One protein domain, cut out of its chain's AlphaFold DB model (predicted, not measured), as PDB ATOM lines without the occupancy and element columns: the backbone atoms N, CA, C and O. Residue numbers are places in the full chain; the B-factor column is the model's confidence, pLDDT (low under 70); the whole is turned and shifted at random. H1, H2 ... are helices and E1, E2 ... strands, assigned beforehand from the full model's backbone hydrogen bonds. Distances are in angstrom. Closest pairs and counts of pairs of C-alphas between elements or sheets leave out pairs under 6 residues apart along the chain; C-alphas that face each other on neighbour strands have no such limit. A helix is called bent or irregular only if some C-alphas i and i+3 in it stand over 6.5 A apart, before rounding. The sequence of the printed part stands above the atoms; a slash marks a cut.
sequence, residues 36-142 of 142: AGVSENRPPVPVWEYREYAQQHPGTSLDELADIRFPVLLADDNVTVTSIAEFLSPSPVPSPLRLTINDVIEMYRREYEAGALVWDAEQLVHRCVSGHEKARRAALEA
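This is residues 36 to 142 of the 142 residues of an uncharacterized protein of Rathayibacter toxicus (UniProt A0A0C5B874). What is the shape? A small twisted sheet of four strands has the long helix H4 reaching from its E3 edge to a cluster of H1, H2 and H3 beyond one end; H5 is at the opposite end, and residues 91 to 96 stick out. What builds it? The 107 printed residues include H1 H2 E1 E2 H3 H4 E3 E4 H5 in chain order, class mixed, with a mixed sheet E2 E1 E4 E3. How large? It is compact, radius of gyration of the C-alphas 14.8 A, spans 42 by 36 by 25 A.

What comes first? H1, residues 47 to 56, 14.8 A, begins at C-alpha 47 (119.106, 149.927, 131.101); H2 is 62 to 67, E1 70 to 73, E2 79 to 82. What follows? H3 is 84 to 88, H4 101 to 113, 18.6 A, E3 117 to 120, E4 125 to 128; H5, 131 to 138, ends at C-alpha 138 (112.079, 146.622, 153.681).

Which helices touch? Among them, H1 and H4, residues 105 to 109 alone, touch at C-alphas Trp 48 and Ile 105, 4.9 A, at a steep tilt of 58 degrees, opposite ways; H2 and H3 touch at C-alphas Ala 66 and Ile 84, 4.7 A. How do strands pair? Hairpins E1 and E2 (N 72 to O 80, 2.8 A) and E3 and E4 (N 127 to O 118, 2.8 A) are antiparallel; E1 and E4 are parallel (N 73 to O 126, 2.8 A). Where is H4? It is on the sheet, over E3, and stands up at 62 degrees; E2, H3 H4, E3 is a split strand-helix-strand unit, E1 and E4 between its strands, with a right-handed crossover. Are helix backbones in range? Every O i to N i+4 pair is within hydrogen-bond range in H2, H3, H4 and H5, and 4 of 6 in irregular H1, where C-alphas 48 and 51 are 7.5 A apart.

Is anything cut or long? The printed part has no cut; the link H3 to H4 is long, and the C-alphas farthest apart, Pro 92 and Ala 142, are 44.8 A apart. Where is confidence low? Residue 36, residues 90 to 97 and 131 to 142 have pLDDT under 70.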
ATOM      1  N   ALA A  36     136.973 149.511 126.937       60.12
ATOM      2  CA  ALA A  36     136.938 150.970 126.907       60.12
ATOM      3  C   ALA A  36     136.231 151.577 128.142       60.12
ATOM      4  O   ALA A  36     135.451 150.921 128.833       60.12
ATOM      5  N   GLY A  37     136.500 152.849 128.438       80.12
ATOM      6  CA  GLY A  37     135.813 153.561 129.519       80.12
ATOM      7  C   GLY A  37     134.294 153.650 129.316       80.12
ATOM      8  O   GLY A  37     133.725 153.135 128.354       80.12
ATOM      9  N   VAL A  38     133.623 154.327 130.246       88.50
ATOM     10  CA  VAL A  38     132.196 154.658 130.125       88.50
ATOM     11  C   VAL A  38     131.949 155.423 128.816       88.50
ATOM     12  O   VAL A  38     132.692 156.349 128.500       88.50
ATOM     13  N   SER A  39     130.909 155.057 128.064       90.31
ATOM     14  CA  SER A  39     130.536 155.768 126.836       90.31
ATOM     15  C   SER A  39     130.115 157.214 127.140       90.31
ATOM     16  O   SER A  39     129.450 157.485 128.141       90.31
ATOM     17  N   GLU A  40     130.470 158.157 126.267       88.38
ATOM     18  CA  GLU A  40     130.135 159.580 126.446       88.38
ATOM     19  C   GLU A  40     128.684 159.902 126.049       88.38
ATOM     20  O   GLU A  40     128.041 160.764 126.638       88.38
ATOM     21  N   ASN A  41     128.137 159.175 125.076       87.19
ATOM     22  CA  ASN A  41     126.825 159.394 124.460       87.19
ATOM     23  C   ASN A  41     125.704 158.544 125.090       87.19
ATOM     24  O   ASN A  41     124.812 158.061 124.390       87.19
ATOM     25  N   ARG A  42     125.761 158.320 126.405       92.31
ATOM     26  CA  ARG A  42     124.787 157.473 127.111       92.31
ATOM     27  C   ARG A  42     123.405 158.123 127.136       92.31
ATOM     28  O   ARG A  42     123.315 159.318 127.425       92.31
ATOM     29  N   PRO A  43     122.323 157.357 126.915       94.31
ATOM     30  CA  PRO A  43     120.988 157.872 127.152       94.31
ATOM     31  C   PRO A  43     120.824 158.156 128.658       94.31
ATOM     32  O   PRO A  43     121.338 157.396 129.485       94.31
ATOM     33  N   PRO A  44     120.110 159.226 129.046       96.12
ATOM     34  CA  PRO A  44     119.936 159.611 130.446       96.12
ATOM     35  C   PRO A  44     118.870 158.757 131.160       96.12
ATOM     36  O   PRO A  44     118.083 159.264 131.953       96.12
ATOM     37  N   VAL A  45     118.816 157.461 130.850       97.38
ATOM     38  CA  VAL A  45     117.832 156.503 131.364       97.38
ATOM     39  C   VAL A  45     118.542 155.215 131.786       97.38
ATOM     40  O   VAL A  45     119.594 154.877 131.232       97.38
ATOM     41  N   PRO A  46     117.994 154.465 132.749       97.56
ATOM     42  CA  PRO A  46     118.541 153.171 133.124       97.56
ATOM     43  C   PRO A  46     118.339 152.117 132.022       97.56
ATOM     44  O   PRO A  46     117.429 152.200 131.200       97.56
ATOM     45  N   VAL A  47     119.151 151.055 132.056       97.50
ATOM     46  CA  VAL A  47     119.106 149.927 131.101       97.50
ATOM     47  C   VAL A  47     117.705 149.326 130.925       97.50
ATOM     48  O   VAL A  47     117.318 148.997 129.804       97.50
ATOM     49  N   TRP A  48     116.904 149.218 131.993       97.69
ATOM     50  CA  TRP A  48     115.549 148.645 131.911       97.69
ATOM     51  C   TRP A  48     114.543 149.492 131.105       97.69
ATOM     52  O   TRP A  48     113.458 148.996 130.782       97.69
ATOM     53  N   GLU A  49     114.907 150.729 130.748       98.06
ATOM     54  CA  GLU A  49     114.123 151.666 129.927       98.06
ATOM     55  C   GLU A  49     114.620 151.760 128.472       98.06
ATOM     56  O   GLU A  49     113.988 152.416 127.647       98.06
ATOM     57  N   TYR A  50     115.697 151.059 128.091       97.56
ATOM     58  CA  TYR A  50     116.298 151.179 126.749       97.56
ATOM     59  C   TYR A  50     115.330 150.847 125.604       97.56
ATOM     60  O   TYR A  50     115.392 151.464 124.541       97.56
ATOM     61  N   ARG A  51     114.387 149.916 125.814       96.75
ATOM     62  CA  ARG A  51     113.355 149.601 124.807       96.75
ATOM     63  C   ARG A  51     112.435 150.788 124.544       96.75
ATOM     64  O   ARG A  51     112.133 151.076 123.391       96.75
ATOM     65  N   GLU A  52     111.981 151.441 125.606       97.69
ATOM     66  CA  GLU A  52     111.105 152.604 125.506       97.69
ATOM     67  C   GLU A  52     111.868 153.795 124.919       97.69
ATOM     68  O   GLU A  52     111.370 154.461 124.013       97.69
ATOM     69  N   TYR A  53     113.124 153.982 125.332       97.06
ATOM     70  CA  TYR A  53     113.996 155.010 124.773       97.06
ATOM     71  C   TYR A  53     114.160 154.871 123.253       97.06
ATOM     72  O   TYR A  53     113.925 155.838 122.530       97.06
ATOM     73  N   ALA A  54     114.487 153.673 122.750       96.62
ATOM     74  CA  ALA A  54     114.623 153.418 121.312       96.62
ATOM     75  C   ALA A  54     113.306 153.639 120.540       96.62
ATOM     76  O   ALA A  54     113.313 154.117 119.409       96.62
ATOM     77  N   GLN A  55     112.150 153.343 121.148       96.75
ATOM     78  CA  GLN A  55     110.842 153.614 120.533       96.75
ATOM     79  C   GLN A  55     110.546 155.114 120.415       96.75
ATOM     80  O   GLN A  55     109.927 155.546 119.443       96.75
ATOM     81  N   GLN A  56     110.982 155.906 121.397       97.44
ATOM     82  CA  GLN A  56     110.783 157.357 121.431       97.44
ATOM     83  C   GLN A  56     111.831 158.127 120.609       97.44
ATOM     84  O   GLN A  56     111.599 159.285 120.259       97.44
ATOM     85  N   HIS A  57     112.951 157.487 120.254       96.06
ATOM     86  CA  HIS A  57     114.060 158.078 119.504       96.06
ATOM     87  C   HIS A  57     114.332 157.273 118.222       96.06
ATOM     88  O   HIS A  57     115.223 156.430 118.207       96.06
ATOM     89  N   PRO A  58     113.626 157.552 117.106       88.69
ATOM     90  CA  PRO A  58     113.712 156.762 115.868       88.69
ATOM     91  C   PRO A  58     115.104 156.691 115.213       88.69
ATOM     92  O   PRO A  58     115.305 155.892 114.304       88.69
ATOM     93  N   GLY A  59     116.044 157.543 115.634       92.19
ATOM     94  CA  GLY A  59     117.449 157.514 115.217       92.19
ATOM     95  C   GLY A  59     118.361 156.695 116.136       92.19
ATOM     96  O   GLY A  59     119.573 156.784 115.994       92.19
ATOM     97  N   THR A  60     117.802 155.965 117.100       94.38
ATOM     98  CA  THR A  60     118.540 155.132 118.050       94.38
ATOM     99  C   THR A  60     117.928 153.738 118.076       94.38
ATOM    100  O   THR A  60     116.774 153.545 118.454       94.38
ATOM    101  N   SER A  61     118.713 152.752 117.666       96.19
ATOM    102  CA  SER A  61     118.335 151.345 117.679       96.19
ATOM    103  C   SER A  61     118.679 150.675 119.009       96.19
ATOM    104  O   SER A  61     119.529 151.131 119.772       96.19
ATOM    105  N   LEU A  62     118.016 149.553 119.291       95.88
ATOM    106  CA  LEU A  62     118.289 148.780 120.501       95.88
ATOM    107  C   LEU A  62     119.666 148.095 120.457       95.88
ATOM    108  O   LEU A  62     120.273 147.911 121.507       95.88
ATOM    109  N   ASP A  63     120.159 147.758 119.264       95.81
ATOM    110  CA  ASP A  63     121.506 147.219 119.064       95.81
ATOM    111  C   ASP A  63     122.575 148.277 119.380       95.81
ATOM    112  O   ASP A  63     123.493 148.001 120.147       95.81
ATOM    113  N   GLU A  64     122.405 149.523 118.916       95.31
ATOM    114  CA  GLU A  64     123.307 150.630 119.279       95.31
ATOM    115  C   GLU A  64     123.320 150.883 120.789       95.31
ATOM    116  O   GLU A  64     124.379 151.085 121.377       95.31
ATOM    117  N   LEU A  65     122.151 150.838 121.440       96.44
ATOM    118  CA  LEU A  65     122.064 150.950 122.897       96.44
ATOM    119  C   LEU A  65     122.736 149.776 123.618       96.44
ATOM    120  O   LEU A  65     123.219 149.949 124.736       96.44
ATOM    121  N   ALA A  66     122.770 148.586 123.013       95.56
ATOM    122  CA  ALA A  66     123.374 147.414 123.632       95.56
ATOM    123  C   ALA A  66     124.905 147.508 123.719       95.56
ATOM    124  O   ALA A  66     125.495 146.956 124.654       95.56
ATOM    125  N   ASP A  67     125.529 148.241 122.798       94.12
ATOM    126  CA  ASP A  67     126.973 148.489 122.777       94.12
ATOM    127  C   ASP A  67     127.411 149.616 123.726       94.12
ATOM    128  O   ASP A  67     128.598 149.740 124.045       94.12
ATOM    129  N   ILE A  68     126.469 150.426 124.224       93.88
ATOM    130  CA  ILE A  68     126.767 151.516 125.154       93.88
ATOM    131  C   ILE A  68     127.332 150.957 126.460       93.88
ATOM    132  O   ILE A  68     126.703 150.155 127.151       93.88
ATOM    133  N   ARG A  69     128.518 151.446 126.828       94.06
ATOM    134  CA  ARG A  69     129.199 151.092 128.071       94.06
ATOM    135  C   ARG A  69     128.743 152.002 129.198       94.06
ATOM    136  O   ARG A  69     128.900 153.222 129.116       94.06
ATOM    137  N   PHE A  70     128.220 151.428 130.270       93.75
ATOM    138  CA  PHE A  70     127.716 152.140 131.437       93.75
ATOM    139  C   PHE A  70     128.379 151.641 132.734       93.75
ATOM    140  O   PHE A  70     128.793 150.483 132.828       93.75
ATOM    141  N   PRO A  71     128.524 152.526 133.735       94.06
ATOM    142  CA  PRO A  71     129.087 152.183 135.028       94.06
ATOM    143  C   PRO A  71     128.051 151.505 135.932       94.06
ATOM    144  O   PRO A  71     126.894 151.925 136.010       94.06
ATOM    145  N   VAL A  72     128.514 150.509 136.680       92.56
ATOM    146  CA  VAL A  72     127.789 149.865 137.774       92.56
ATOM    147  C   VAL A  72     128.624 150.017 139.045       92.56
ATOM    148  O   VAL A  72     129.751 149.529 139.116       92.56
ATOM    149  N   LEU A  73     128.083 150.713 140.042       90.69
ATOM    150  CA  LEU A  73     128.651 150.810 141.382       90.69
ATOM    151  C   LEU A  73     128.239 149.575 142.183       90.69
ATOM    152  O   LEU A  73     127.059 149.356 142.456       90.69
ATOM    153  N   LEU A  74     129.219 148.760 142.538       88.69
ATOM    154  CA  LEU A  74     129.055 147.545 143.317       88.69
ATOM    155  C   LEU A  74     128.825 147.877 144.799       88.69
ATOM    156  O   LEU A  74     129.074 148.987 145.263       88.69
ATOM    157  N   ALA A  75     128.336 146.897 145.558       81.94
ATOM    158  CA  ALA A  75     127.984 147.081 146.969       81.94
ATOM    159  C   ALA A  75     129.193 147.359 147.890       81.94
ATOM    160  O   ALA A  75     129.002 147.720 149.049       81.94
ATOM    161  N   ASP A  76     130.414 147.151 147.400       82.25
ATOM    162  CA  ASP A  76     131.688 147.443 148.063       82.25
ATOM    163  C   ASP A  76     132.307 148.776 147.597       82.25
ATOM    164  O   ASP A  76     133.504 148.993 147.767       82.25
ATOM    165  N   ASP A  77     131.493 149.648 146.992       79.75
ATOM    166  CA  ASP A  77     131.865 150.943 146.413       79.75
ATOM    167  C   ASP A  77     132.855 150.873 145.231       79.75
ATOM    168  O   ASP A  77     133.301 151.907 144.724       79.75
ATOM    169  N   ASN A  78     133.160 149.675 144.719       80.38
ATOM    170  CA  ASN A  78     133.924 149.534 143.484       80.38
ATOM    171  C   ASN A  78     133.047 149.833 142.265       80.38
ATOM    172  O   ASN A  78     131.883 149.445 142.203       80.38
ATOM    173  N   VAL A  79     133.615 150.482 141.250       85.44
ATOM    174  CA  VAL A  79     132.923 150.734 139.980       85.44
ATOM    175  C   VAL A  79     133.421 149.756 138.929       85.44
ATOM    176  O   VAL A  79     134.619 149.672 138.666       85.44
ATOM    177  N   THR A  80     132.489 149.055 138.292       88.00
ATOM    178  CA  THR A  80     132.744 148.309 137.058       88.00
ATOM    179  C   THR A  80     132.079 149.006 135.877       88.00
ATOM    180  O   THR A  80     131.122 149.758 136.050       88.00
ATOM    181  N   VAL A  81     132.586 148.784 134.668       88.88
ATOM    182  CA  VAL A  81     132.010 149.316 133.429       88.88
ATOM    183  C   VAL A  81     131.664 148.143 132.531       88.88
ATOM    184  O   VAL A  81     132.529 147.322 132.235       88.88
ATOM    185  N   THR A  82     130.418 148.082 132.076       91.69
ATOM    186  CA  THR A  82     129.917 146.987 131.237       91.69
ATOM    187  C   THR A  82     128.953 147.503 130.171       91.69
ATOM    188  O   THR A  82     128.649 148.691 130.139       91.69
ATOM    189  N   SER A  83     128.484 146.631 129.285       94.12
ATOM    190  CA  SER A  83     127.434 146.909 128.299       94.12
ATOM    191  C   SER A  83     126.551 145.676 128.137       94.12
ATOM    192  O   SER A  83     126.934 144.584 128.555       94.12
ATOM    193  N   ILE A  84     125.383 145.805 127.502       94.50
ATOM    194  CA  ILE A  84     124.535 144.634 127.221       94.50
ATOM    195  C   ILE A  84     125.275 143.653 126.303       94.50
ATOM    196  O   ILE A  84     125.227 142.449 126.544       94.50
ATOM    197  N   ALA A  85     125.999 144.150 125.298       91.69
ATOM    198  CA  ALA A  85     126.758 143.327 124.358       91.69
ATOM    199  C   ALA A  85     127.791 142.412 125.048       91.69
ATOM    200  O   ALA A  85     128.033 141.290 124.592       91.69
ATOM    201  N   GLU A  86     128.343 142.820 126.195       88.31
ATOM    202  CA  GLU A  86     129.250 141.973 126.981       88.31
ATOM    203  C   GLU A  86     128.559 140.731 127.565       88.31
ATOM    204  O   GLU A  86     129.194 139.682 127.666       88.31
ATOM    205  N   PHE A  87     127.263 140.804 127.890       85.38
ATOM    206  CA  PHE A  87     126.474 139.651 128.357       85.38
ATOM    207  C   PHE A  87     126.109 138.686 127.221       85.38
ATOM    208  O   PHE A  87     125.815 137.517 127.469       85.38
ATOM    209  N   LEU A  88     126.101 139.177 125.980       87.12
ATOM    210  CA  LEU A  88     125.785 138.392 124.782       87.12
ATOM    211  C   LEU A  88     127.028 137.733 124.178       87.12
ATOM    212  O   LEU A  88     126.919 136.777 123.407       87.12
ATOM    213  N   SER A  89     128.206 138.259 124.516       78.62
ATOM    214  CA  SER A  89     129.484 137.793 123.996       78.62
ATOM    215  C   SER A  89     129.756 136.351 124.437       78.62
ATOM    216  O   SER A  89     129.478 135.987 125.585       78.62
ATOM    217  N   PRO A  90     130.295 135.496 123.551       64.62
ATOM    218  CA  PRO A  90     130.556 134.107 123.887       64.62
ATOM    219  C   PRO A  90     131.562 134.019 125.039       64.62
ATOM    220  O   PRO A  90     132.722 134.400 124.908       64.62
ATOM    221  N   SER A  91     131.105 133.490 126.174       62.78
ATOM    222  CA  SER A  91     131.991 133.127 127.276       62.78
ATOM    223  C   SER A  91     132.922 131.988 126.831       62.78
ATOM    224  O   SER A  91     132.476 131.087 126.109       62.78
ATOM    225  N   PRO A  92     134.194 131.962 127.280       60.59
ATOM    226  CA  PRO A  92     135.097 130.831 127.048       60.59
ATOM    227  C   PRO A  92     134.541 129.508 127.597       60.59
ATOM    228  O   PRO A  92     134.970 128.432 127.185       60.59
ATOM    229  N   VAL A  93     133.557 129.577 128.499       61.53
ATOM    230  CA  VAL A  93     132.743 128.436 128.916       61.53
ATOM    231  C   VAL A  93     131.408 128.488 128.164       61.53
ATOM    232  O   VAL A  93     130.665 129.456 128.340       61.53
ATOM    233  N   PRO A  94     131.056 127.464 127.361       56.78
ATOM    234  CA  PRO A  94     129.782 127.432 126.656       56.78
ATOM    235  C   PRO A  94     128.625 127.500 127.657       56.78
ATOM    236  O   PRO A  94     128.381 126.556 128.411       56.78
ATOM    237  N   SER A  95     127.900 128.616 127.663       61.12
ATOM    238  CA  SER A  95     126.624 128.696 128.364       61.12
ATOM    239  C   SER A  95     125.562 127.976 127.526       61.12
ATOM    240  O   SER A  95     125.442 128.261 126.331       61.12
ATOM    241  N   PRO A  96     124.756 127.068 128.108       63.84
ATOM    242  CA  PRO A  96     123.612 126.490 127.404       63.84
ATOM    243  C   PRO A  96     122.514 127.534 127.134       63.84
ATOM    244  O   PRO A  96     121.627 127.297 126.316       63.84
ATOM    245  N   LEU A  97     122.567 128.684 127.812       69.44
ATOM    246  CA  LEU A  97     121.623 129.782 127.667       69.44
ATOM    247  C   LEU A  97     122.210 130.835 126.725       69.44
ATOM    248  O   LEU A  97     123.208 131.479 127.054       69.44
ATOM    249  N   ARG A  98     121.575 131.015 125.563       80.44
ATOM    250  CA  ARG A  98     121.808 132.173 124.696       80.44
ATOM    251  C   ARG A  98     120.929 133.315 125.182       80.44
ATOM    252  O   ARG A  98     119.712 133.226 125.060       80.44
ATOM    253  N   LEU A  99     121.550 134.346 125.739       89.00
ATOM    254  CA  LEU A  99     120.854 135.568 126.118       89.00
ATOM    255  C   LEU A  99     120.581 136.420 124.875       89.00
ATOM    256  O   LEU A  99     121.353 136.412 123.915       89.00
ATOM    257  N   THR A 100     119.478 137.155 124.903       93.62
ATOM    258  CA  THR A 100     119.153 138.231 123.964       93.62
ATOM    259  C   THR A 100     119.272 139.586 124.660       93.62
ATOM    260  O   THR A 100     119.275 139.660 125.890       93.62
ATOM    261  N   ILE A 101     119.303 140.683 123.892       95.38
ATOM    262  CA  ILE A 101     119.275 142.046 124.457       95.38
ATOM    263  C   ILE A 101     118.084 142.222 125.414       95.38
ATOM    264  O   ILE A 101     118.227 142.781 126.499       95.38
ATOM    265  N   ASN A 102     116.915 141.691 125.046       96.19
ATOM    266  CA  ASN A 102     115.716 141.794 125.876       96.19
ATOM    267  C   ASN A 102     115.848 141.026 127.198       96.19
ATOM    268  O   ASN A 102     115.332 141.502 128.204       96.19
ATOM    269  N   ASP A 103     116.545 139.886 127.215       95.19
ATOM    270  CA  ASP A 103     116.759 139.118 128.448       95.19
ATOM    271  C   ASP A 103     117.619 139.898 129.446       95.19
ATOM    272  O   ASP A 103     117.333 139.896 130.639       95.19
ATOM    273  N   VAL A 104     118.639 140.611 128.959       95.56
ATOM    274  CA  VAL A 104     119.509 141.449 129.799       95.56
ATOM    275  C   VAL A 104     118.751 142.676 130.315       95.56
ATOM    276  O   VAL A 104     118.820 142.982 131.502       95.56
ATOM    277  N   ILE A 105     117.968 143.348 129.465       97.62
ATOM    278  CA  ILE A 105     117.109 144.472 129.884       97.62
ATOM    279  C   ILE A 105     116.128 144.026 130.974       97.62
ATOM    280  O   ILE A 105     115.941 144.715 131.979       97.62
ATOM    281  N   GLU A 106     115.514 142.861 130.790       97.06
ATOM    282  CA  GLU A 106     114.573 142.286 131.745       97.06
ATOM    283  C   GLU A 106     115.262 141.835 133.040       97.06
ATOM    284  O   GLU A 106     114.705 142.009 134.122       97.06
ATOM    285  N   MET A 107     116.491 141.317 132.965       95.19
ATOM    286  CA  MET A 107     117.310 141.015 134.140       95.19
ATOM    287  C   MET A 107     117.523 142.271 134.996       95.19
ATOM    288  O   MET A 107     117.200 142.250 136.182       95.19
ATOM    289  N   TYR A 108     117.964 143.379 134.393       96.75
ATOM    290  CA  TYR A 108     118.149 144.656 135.096       96.75
ATOM    291  C   TYR A 108     116.842 145.179 135.708       96.75
ATOM    292  O   TYR A 108     116.847 145.689 136.829       96.75
ATOM    293  N   ARG A 109     115.707 145.024 135.009       97.25
ATOM    294  CA  ARG A 109     114.390 145.381 135.561       97.25
ATOM    295  C   ARG A 109     114.081 144.573 136.815       97.25
ATOM    296  O   ARG A 109     113.702 145.149 137.828       97.25
ATOM    297  N   ARG A 110     114.270 143.254 136.769       94.69
ATOM    298  CA  ARG A 110     113.991 142.368 137.908       94.69
ATOM    299  C   ARG A 110     114.897 142.654 139.097       94.69
ATOM    300  O   ARG A 110     114.442 142.585 140.232       94.69
ATOM    301  N   GLU A 111     116.164 142.985 138.861       93.31
ATOM    302  CA  GLU A 111     117.081 143.394 139.929       93.31
ATOM    303  C   GLU A 111     116.644 144.709 140.581       93.31
ATOM    304  O   GLU A 111     116.685 144.825 141.810       93.31
ATOM    305  N   TYR A 112     116.168 145.666 139.782       93.88
ATOM    306  CA  TYR A 112     115.583 146.908 140.278       93.88
ATOM    307  C   TYR A 112     114.298 146.666 141.086       93.88
ATOM    308  O   TYR A 112     114.203 147.104 142.230       93.88
ATOM    309  N   GLU A 113     113.343 145.910 140.543       92.56
ATOM    310  CA  GLU A 113     112.082 145.567 141.217       92.56
ATOM    311  C   GLU A 113     112.315 144.778 142.512       92.56
ATOM    312  O   GLU A 113     111.603 144.948 143.499       92.56
ATOM    313  N   ALA A 114     113.358 143.945 142.548       89.69
ATOM    314  CA  ALA A 114     113.778 143.239 143.750       89.69
ATOM    315  C   ALA A 114     114.546 144.130 144.745       89.69
ATOM    316  O   ALA A 114     114.982 143.626 145.784       89.69
ATOM    317  N   GLY A 115     114.793 145.405 144.435       90.19
ATOM    318  CA  GLY A 115     115.579 146.329 145.255       90.19
ATOM    319  C   GLY A 115     117.059 145.952 145.381       90.19
ATOM    320  O   GLY A 115     117.713 146.385 146.326       90.19
ATOM    321  N   ALA A 116     117.576 145.103 144.487       89.62
ATOM    322  CA  ALA A 116     118.995 144.752 144.408       89.62
ATOM    323  C   ALA A 116     119.798 145.783 143.602       89.62
ATOM    324  O   ALA A 116     121.012 145.880 143.767       89.62
ATOM    325  N   LEU A 117     119.116 146.567 142.768       92.44
ATOM    326  CA  LEU A 117     119.697 147.613 141.943       92.44
ATOM    327  C   LEU A 117     118.894 148.906 142.098       92.44
ATOM    328  O   LEU A 117     117.671 148.876 142.210       92.44
ATOM    329  N   VAL A 118     119.567 150.051 142.087       94.44
ATOM    330  CA  VAL A 118     118.932 151.372 141.984       94.44
ATOM    331  C   VAL A 118     119.604 152.193 140.892       94.44
ATOM    332  O   VAL A 118     120.759 151.953 140.544       94.44
ATOM    333  N   TRP A 119     118.875 153.162 140.345       96.06
ATOM    334  CA  TRP A 119     119.402 154.119 139.377       96.06
ATOM    335  C   TRP A 119     119.709 155.451 140.051       96.06
ATOM    336  O   TRP A 119     118.841 156.026 140.708       96.06
ATOM    337  N   ASP A 120     120.933 155.939 139.871       93.75
ATOM    338  CA  ASP A 120     121.330 157.306 140.188       93.75
ATOM    339  C   ASP A 120     121.302 158.129 138.894       93.75
ATOM    340  O   ASP A 120     122.186 158.002 138.044       93.75
ATOM    341  N   ALA A 121     120.261 158.947 138.731       92.44
ATOM    342  CA  ALA A 121     120.057 159.753 137.531       92.44
ATOM    343  C   ALA A 121     121.019 160.947 137.420       92.44
ATOM    344  O   ALA A 121     121.225 161.448 136.319       92.44
ATOM    345  N   GLU A 122     121.616 161.403 138.526       89.88
ATOM    346  CA  GLU A 122     122.576 162.513 138.496       89.88
ATOM    347  C   GLU A 122     123.929 162.035 137.971       89.88
ATOM    348  O   GLU A 122     124.567 162.704 137.158       89.88
ATOM    349  N   GLN A 123     124.351 160.848 138.405       89.50
ATOM    350  CA  GLN A 123     125.627 160.251 138.003       89.50
ATOM    351  C   GLN A 123     125.502 159.340 136.777       89.50
ATOM    352  O   GLN A 123     126.509 158.946 136.178       89.50
ATOM    353  N   LEU A 124     124.269 159.015 136.387       93.12
ATOM    354  CA  LEU A 124     123.939 158.027 135.369       93.12
ATOM    355  C   LEU A 124     124.576 156.663 135.692       93.12
ATOM    356  O   LEU A 124     125.282 156.089 134.862       93.12
ATOM    357  N   VAL A 125     124.386 156.169 136.916       93.62
ATOM    358  CA  VAL A 125     125.028 154.946 137.435       93.62
ATOM    359  C   VAL A 125     123.982 153.974 137.971       93.62
ATOM    360  O   VAL A 125     123.082 154.354 138.724       93.62
ATOM    361  N   HIS A 126     124.143 152.690 137.654       94.31
ATOM    362  CA  HIS A 126     123.450 151.609 138.353       94.31
ATOM    363  C   HIS A 126     124.180 151.293 139.653       94.31
ATOM    364  O   HIS A 126     125.375 151.033 139.628       94.31
ATOM    365  N   ARG A 127     123.494 151.293 140.795       93.19
ATOM    366  CA  ARG A 127     124.096 150.978 142.098       93.19
ATOM    367  C   ARG A 127     123.511 149.689 142.655       93.19
ATOM    368  O   ARG A 127     122.303 149.604 142.874       93.19
ATOM    369  N   CYS A 128     124.368 148.709 142.918       90.12
ATOM    370  CA  CYS A 128     124.009 147.497 143.636       90.12
ATOM    371  C   CYS A 128     123.748 147.825 145.108       90.12
ATOM    372  O   CYS A 128     124.558 148.471 145.772       90.12
ATOM    373  N   VAL A 129     122.626 147.344 145.630       87.19
ATOM    374  CA  VAL A 129     122.232 147.537 147.027       87.19
ATOM    375  C   VAL A 129     122.683 146.327 147.838       87.19
ATOM    376  O   VAL A 129     122.350 145.184 147.518       87.19
ATOM    377  N   SER A 130     123.439 146.563 148.911       77.00
ATOM    378  CA  SER A 130     123.892 145.483 149.793       77.00
ATOM    379  C   SER A 130     122.713 144.788 150.494       77.00
ATOM    380  O   SER A 130     121.671 145.392 150.757       77.00
ATOM    381  N   GLY A 131     122.872 143.515 150.876       69.69
ATOM    382  CA  GLY A 131     121.812 142.768 151.574       69.69
ATOM    383  C   GLY A 131     121.352 143.415 152.892       69.69
ATOM    384  O   GLY A 131     120.170 143.355 153.227       69.69
ATOM    385  N   HIS A 132     122.259 144.091 153.609       61.81
ATOM    386  CA  HIS A 132     121.928 144.855 154.819       61.81
ATOM    387  C   HIS A 132     121.067 146.085 154.510       61.81
ATOM    388  O   HIS A 132     120.122 146.390 155.237       61.81
ATOM    389  N   GLU A 133     121.365 146.782 153.419       62.59
ATOM    390  CA  GLU A 133     120.620 147.964 152.994       62.59
ATOM    391  C   GLU A 133     119.241 147.598 152.433       62.59
ATOM    392  O   GLU A 133     118.247 148.259 152.744       62.59
ATOM    393  N   LYS A 134     119.148 146.472 151.719       62.16
ATOM    394  CA  LYS A 134     117.881 145.889 151.268       62.16
ATOM    395  C   LYS A 134     116.966 145.528 152.445       62.16
ATOM    396  O   LYS A 134     115.787 145.875 152.432       62.16
ATOM    397  N   ALA A 135     117.512 144.906 153.493       60.78
ATOM    398  CA  ALA A 135     116.765 144.595 154.715       60.78
ATOM    399  C   ALA A 135     116.304 145.860 155.464       60.78
ATOM    400  O   ALA A 135     115.182 145.911 155.965       60.78
ATOM    401  N   ARG A 136     117.140 146.906 155.503       60.69
ATOM    402  CA  ARG A 136     116.793 148.193 156.123       60.69
ATOM    403  C   ARG A 136     115.679 148.928 155.371       60.69
ATOM    404  O   ARG A 136     114.820 149.512 156.021       60.69
ATOM    405  N   ARG A 137     115.673 148.903 154.034       62.50
ATOM    406  CA  ARG A 137     114.585 149.483 153.224       62.50
ATOM    407  C   ARG A 137     113.261 148.756 153.444       62.50
ATOM    408  O   ARG A 137     112.273 149.412 153.751       62.50
ATOM    409  N   ALA A 138     113.274 147.424 153.414       63.31
ATOM    410  CA  ALA A 138     112.079 146.622 153.681       63.31
ATOM    411  C   ALA A 138     111.466 146.900 155.070       63.31
ATOM    412  O   ALA A 138     110.254 146.824 155.230       63.31
ATOM    413  N   ALA A 139     112.285 147.253 156.067       56.19
ATOM    414  CA  ALA A 139     111.821 147.600 157.412       56.19
ATOM    415  C   ALA A 139     111.244 149.025 157.549       56.19
ATOM    416  O   ALA A 139     110.615 149.313 158.561       56.19
ATOM    417  N   LEU A 140     111.481 149.923 156.586       62.88
ATOM    418  CA  LEU A 140     110.940 151.292 156.581       62.88
ATOM    419  C   LEU A 140     109.624 151.409 155.795       62.88
ATOM    420  O   LEU A 140     108.923 152.407 155.930       62.88
ATOM    421  N   GLU A 141     109.309 150.407 154.974       58.72
ATOM    422  CA  GLU A 141     108.089 150.324 154.160       58.72
ATOM    423  C   GLU A 141     106.989 149.452 154.807       58.72
ATOM    424  O   GLU A 141     105.904 149.323 154.238       58.72
ATOM    425  N   ALA A 142     107.259 148.870 155.984       53.25
ATOM    426  CA  ALA A 142     106.344 148.044 156.783       53.25
ATOM    427  C   ALA A 142     105.771 148.818 157.980       53.25
ATOM    428  O   ALA A 142     104.576 148.605 158.290       53.25
TER     429      ALA A 142